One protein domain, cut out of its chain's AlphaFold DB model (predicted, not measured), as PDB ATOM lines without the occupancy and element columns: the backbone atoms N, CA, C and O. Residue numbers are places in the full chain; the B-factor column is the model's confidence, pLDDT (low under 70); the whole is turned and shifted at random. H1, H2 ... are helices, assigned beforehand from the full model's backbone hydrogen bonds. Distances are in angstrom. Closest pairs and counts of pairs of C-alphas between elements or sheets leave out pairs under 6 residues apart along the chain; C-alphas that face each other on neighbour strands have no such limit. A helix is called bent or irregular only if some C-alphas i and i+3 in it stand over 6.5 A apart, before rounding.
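This is residues 25 to 64 of the 75 residues of an uncharacterized protein of Lobosporangium transversale (UniProt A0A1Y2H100). Two helices, H1 then H2, lie loosely side by side and run opposite ways, joined at one end by a tight link; after H2 a tail, residues 56 to 64, turns and folds back. The printed part has 40 residues, with no named strand, and is all helix. It is compact, with a radius of gyration of the C-alphas of 10.2 A, and elongated, spanning 30 by 18 by 15 A.

H1, residues 28 to 40, begins at C-alpha 28 (218.245, 174.901, 259.731) and is 19.7 A long. It is irregular: C-alphas 29 and 32 are 7.4 A apart. H2, residues 44 to 55, is 17.2 A long and ends at C-alpha 55 (227.512, 181.643, 256.259).

H1 and H2 are close but not clearly touching; their closest C-alphas, of Ile 38 and Phe 47, are 7.9 A apart. Their tilt is shallow, 25 degrees, opposite ways. O i to N i+4 pairs are within hydrogen-bond range in 7 of 9 for H1 and 6 of 8 for H2.

The C-alphas farthest apart, of His 40 and Gly 59, are 29.9 A apart. The printed part has no cut. Mean pLDDT of the printed part is 73.7; residues 43 to 46, 58 to 60 and 62 to 64 are under 70.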
ATOM      1  N   HIS A  25     217.199 178.778 256.502       70.69
ATOM      2  CA  HIS A  25     218.228 178.108 255.710       70.69
ATOM      3  C   HIS A  25     217.877 176.627 255.512       70.69
ATOM      4  O   HIS A  25     217.294 175.999 256.400       70.69
ATOM      5  N   ARG A  26     218.267 176.010 254.389       70.94
ATOM      6  CA  ARG A  26     217.975 174.578 254.146       70.94
ATOM      7  C   ARG A  26     218.679 173.677 255.159       70.94
ATOM      8  O   ARG A  26     218.268 172.532 255.358       70.94
ATOM      9  N   CYS A  27     219.735 174.189 255.788       72.25
ATOM     10  CA  CYS A  27     220.474 173.533 256.857       72.25
ATOM     11  C   CYS A  27     219.814 173.688 258.242       72.25
ATOM     12  O   CYS A  27     220.131 172.900 259.126       72.25
ATOM     13  N   ALA A  28     218.858 174.611 258.427       73.75
ATOM     14  CA  ALA A  28     218.245 174.901 259.731       73.75
ATOM     15  C   ALA A  28     217.607 173.664 260.384       73.75
ATOM     16  O   ALA A  28     217.764 173.441 261.577       73.75
ATOM     17  N   LYS A  29     216.960 172.810 259.584       74.81
ATOM     18  CA  LYS A  29     216.326 171.567 260.055       74.81
ATOM     19  C   LYS A  29     217.297 170.442 260.447       74.81
ATOM     20  O   LYS A  29     216.838 169.408 260.900       74.81
ATOM     21  N   HIS A  30     218.599 170.610 260.219       76.81
ATOM     22  CA  HIS A  30     219.624 169.595 260.499       76.81
ATOM     23  C   HIS A  30     220.685 170.088 261.486       76.81
ATOM     24  O   HIS A  30     221.714 169.440 261.663       76.81
ATOM     25  N   VAL A  31     220.480 171.260 262.096       77.25
ATOM     26  CA  VAL A  31     221.437 171.807 263.064       77.25
ATOM     27  C   VAL A  31     221.510 170.911 264.298       77.25
ATOM     28  O   VAL A  31     222.607 170.633 264.763       77.25
ATOM     29  N   GLU A  32     220.377 170.404 264.787       80.69
ATOM     30  CA  GLU A  32     220.359 169.445 265.901       80.69
ATOM     31  C   GLU A  32     221.091 168.147 265.552       80.69
ATOM     32  O   GLU A  32     221.988 167.747 266.294       80.69
ATOM     33  N   ASP A  33     220.796 167.550 264.392       78.38
ATOM     34  CA  ASP A  33     221.483 166.343 263.905       78.38
ATOM     35  C   ASP A  33     223.003 166.552 263.844       78.38
ATOM     36  O   ASP A  33     223.785 165.682 264.228       78.38
ATOM     37  N   LEU A  34     223.433 167.733 263.388       76.94
ATOM     38  CA  LEU A  34     224.842 168.096 263.343       76.94
ATOM     39  C   LEU A  34     225.446 168.225 264.743       76.94
ATOM     40  O   LEU A  34     226.555 167.747 264.949       76.94
ATOM     41  N   MET A  35     224.765 168.872 265.690       80.25
ATOM     42  CA  MET A  35     225.286 169.038 267.053       80.25
ATOM     43  C   MET A  35     225.472 167.685 267.740       80.25
ATOM     44  O   MET A  35     226.524 167.433 268.327       80.25
ATOM     45  N   VAL A  36     224.503 166.780 267.577       82.44
ATOM     46  CA  VAL A  36     224.627 165.388 268.027       82.44
ATOM     47  C   VAL A  36     225.803 164.708 267.322       82.44
ATOM     48  O   VAL A  36     226.635 164.072 267.969       82.44
ATOM     49  N   ALA A  37     225.947 164.889 266.008       77.69
ATOM     50  CA  ALA A  37     227.049 164.296 265.263       77.69
ATOM     51  C   ALA A  37     228.427 164.814 265.718       77.69
ATOM     52  O   ALA A  37     229.358 164.024 265.845       77.69
ATOM     53  N   ILE A  38     228.562 166.109 266.018       79.00
ATOM     54  CA  ILE A  38     229.800 166.716 266.536       79.00
ATOM     55  C   ILE A  38     230.168 166.147 267.905       79.00
ATOM     56  O   ILE A  38     231.343 165.900 268.172       79.00
ATOM     57  N   MET A  39     229.177 165.932 268.770       80.94
ATOM     58  CA  MET A  39     229.408 165.396 270.109       80.94
ATOM     59  C   MET A  39     229.821 163.923 270.106       80.94
ATOM     60  O   MET A  39     230.596 163.505 270.965       80.94
ATOM     61  N   HIS A  40     229.302 163.135 269.163       82.00
ATOM     62  CA  HIS A  40     229.459 161.680 269.168       82.00
ATOM     63  C   HIS A  40     230.442 161.147 268.116       82.00
ATOM     64  O   HIS A  40     230.911 160.017 268.243       82.00
ATOM     65  N   PHE A  41     230.793 161.937 267.096       77.31
ATOM     66  CA  PHE A  41     231.622 161.497 265.974       77.31
ATOM     67  C   PHE A  41     232.712 162.521 265.629       77.31
ATOM     68  O   PHE A  41     232.559 163.731 265.782       77.31
ATOM     69  N   LYS A  42     233.838 162.039 265.084       72.69
ATOM     70  CA  LYS A  42     234.880 162.907 264.515       72.69
ATOM     71  C   LYS A  42     234.421 163.456 263.159       72.69
ATOM     72  O   LYS A  42     234.737 162.892 262.120       72.69
ATOM     73  N   VAL A  43     233.685 164.565 263.171       67.19
ATOM     74  CA  VAL A  43     233.089 165.195 261.972       67.19
ATOM     75  C   VAL A  43     233.874 166.402 261.438       67.19
ATOM     76  O   VAL A  43     233.288 167.281 260.804       67.19
ATOM     77  N   GLN A  44     235.191 166.464 261.678       69.19
ATOM     78  CA  GLN A  44     236.038 167.617 261.318       69.19
ATOM     79  C   GLN A  44     235.846 168.080 259.861       69.19
ATOM     80  O   GLN A  44     235.726 169.280 259.619       69.19
ATOM     81  N   ASP A  45     235.702 167.148 258.916       64.94
ATOM     82  CA  ASP A  45     235.519 167.478 257.496       64.94
ATOM     83  C   ASP A  45     234.092 167.929 257.135       64.94
ATOM     84  O   ASP A  45     233.896 168.732 256.224       64.94
ATOM     85  N   GLN A  46     233.075 167.457 257.863       65.62
ATOM     86  CA  GLN A  46     231.665 167.769 257.577       65.62
ATOM     87  C   GLN A  46     231.216 169.079 258.231       65.62
ATOM     88  O   GLN A  46     230.332 169.768 257.714       65.62
ATOM     89  N   PHE A  47     231.878 169.476 259.322       72.38
ATOM     90  CA  PHE A  47     231.647 170.761 259.977       72.38
ATOM     91  C   PHE A  47     231.873 171.939 259.020       72.38
ATOM     92  O   PHE A  47     231.081 172.880 258.988       72.38
ATOM     93  N   GLY A  48     232.907 171.861 258.175       74.12
ATOM     94  CA  GLY A  48     233.230 172.914 257.211       74.12
ATOM     95  C   GLY A  48     232.118 173.177 256.191       74.12
ATOM     96  O   GLY A  48     231.877 174.330 255.832       74.12
ATOM     97  N   LEU A  49     231.402 172.138 255.748       71.56
ATOM     98  CA  LEU A  49     230.279 172.281 254.814       71.56
ATOM     99  C   LEU A  49     229.073 172.943 255.473       71.56
ATOM    100  O   LEU A  49     228.458 173.825 254.872       71.56
ATOM    101  N   VAL A  50     228.756 172.561 256.712       73.81
ATOM    102  CA  VAL A  50     227.641 173.188 257.428       73.81
ATOM    103  C   VAL A  50     227.967 174.631 257.783       73.81
ATOM    104  O   VAL A  50     227.133 175.507 257.570       73.81
ATOM    105  N   TRP A  51     229.195 174.915 258.212       77.12
ATOM    106  CA  TRP A  51     229.626 176.284 258.475       77.12
ATOM    107  C   TRP A  51     229.545 177.166 257.222       77.12
ATOM    108  O   TRP A  51     229.053 178.292 257.278       77.12
ATOM    109  N   ARG A  52     229.954 176.639 256.059       75.25
ATOM    110  CA  ARG A  52     229.772 177.322 254.768       75.25
ATOM    111  C   ARG A  52     228.292 177.519 254.437       75.25
ATOM    112  O   ARG A  52     227.934 178.605 254.011       75.25
ATOM    113  N   CYS A  53     227.436 176.527 254.691       76.19
ATOM    114  CA  CYS A  53     225.986 176.653 254.500       76.19
ATOM    115  C   CYS A  53     225.369 177.753 255.378       76.19
ATOM    116  O   CYS A  53     224.585 178.551 254.881       76.19
ATOM    117  N   MET A  54     225.746 177.817 256.659       75.06
ATOM    118  CA  MET A  54     225.254 178.826 257.605       75.06
ATOM    119  C   MET A  54     225.742 180.241 257.279       75.06
ATOM    120  O   MET A  54     225.081 181.209 257.638       75.06
ATOM    121  N   ARG A  55     226.912 180.361 256.643       79.06
ATOM    122  CA  ARG A  55     227.512 181.643 256.259       79.06
ATOM    123  C   ARG A  55     227.084 182.118 254.863       79.06
ATOM    124  O   ARG A  55     227.183 183.311 254.589       79.06
ATOM    125  N   SER A  56     226.663 181.214 253.981       74.62
ATOM    126  CA  SER A  56     226.117 181.562 252.664       74.62
ATOM    127  C   SER A  56     224.819 182.353 252.798       74.62
ATOM    128  O   SER A  56     224.059 182.157 253.737       74.62
ATOM    129  N   GLU A  57     224.518 183.196 251.815       72.12
ATOM    130  CA  GLU A  57     223.182 183.778 251.693       72.12
ATOM    131  C   GLU A  57     222.160 182.714 251.277       72.12
ATOM    132  O   GLU A  57     222.477 181.710 250.626       72.12
ATOM    133  N   LYS A  58     220.897 182.937 251.640       66.81
ATOM    134  CA  LYS A  58     219.797 182.046 251.275       66.81
ATOM    135  C   LYS A  58     219.716 181.903 249.747       66.81
ATOM    136  O   LYS A  58     219.472 182.871 249.036       66.81
ATOM    137  N   GLY A  59     219.870 180.676 249.251       68.19
ATOM    138  CA  GLY A  59     219.894 180.366 247.813       68.19
ATOM    139  C   GLY A  59     221.298 180.236 247.210       68.19
ATOM    140  O   GLY A  59     221.420 179.677 246.126       68.19
ATOM    141  N   GLN A  60     222.343 180.649 247.935       68.69
ATOM    142  CA  GLN A  60     223.765 180.444 247.606       68.69
ATOM    143  C   GLN A  60     224.396 179.328 248.459       68.69
ATOM    144  O   GLN A  60     225.605 179.288 248.701       68.69
ATOM    145  N   GLU A  61     223.567 178.433 248.996       70.31
ATOM    146  CA  GLU A  61     224.039 177.320 249.812       70.31
ATOM    147  C   GLU A  61     224.799 176.309 248.936       70.31
ATOM    148  O   GLU A  61     224.353 176.002 247.824       70.31
ATOM    149  N   PRO A  62     225.938 175.773 249.415       68.38
ATOM    150  CA  PRO A  62     226.765 174.872 248.628       68.38
ATOM    151  C   PRO A  62     225.998 173.592 248.247       68.38
ATOM    152  O   PRO A  62     225.160 173.119 249.027       68.38
ATOM    153  N   PRO A  63     226.291 172.992 247.074       67.62
ATOM    154  CA  PRO A  63     225.715 171.713 246.686       67.62
ATOM    155  C   PRO A  63     225.986 170.678 247.777       67.62
ATOM    156  O   PRO A  63     227.130 170.492 248.194       67.62
ATOM    157  N   ARG A  64     224.940 169.992 248.249       63.47
ATOM    158  CA  ARG A  64     225.150 168.828 249.112       63.47
ATOM    159  C   ARG A  64     225.943 167.800 248.318       63.47
ATOM    160  O   ARG A  64     225.660 167.580 247.140       63.47
TER     161      ARG A  64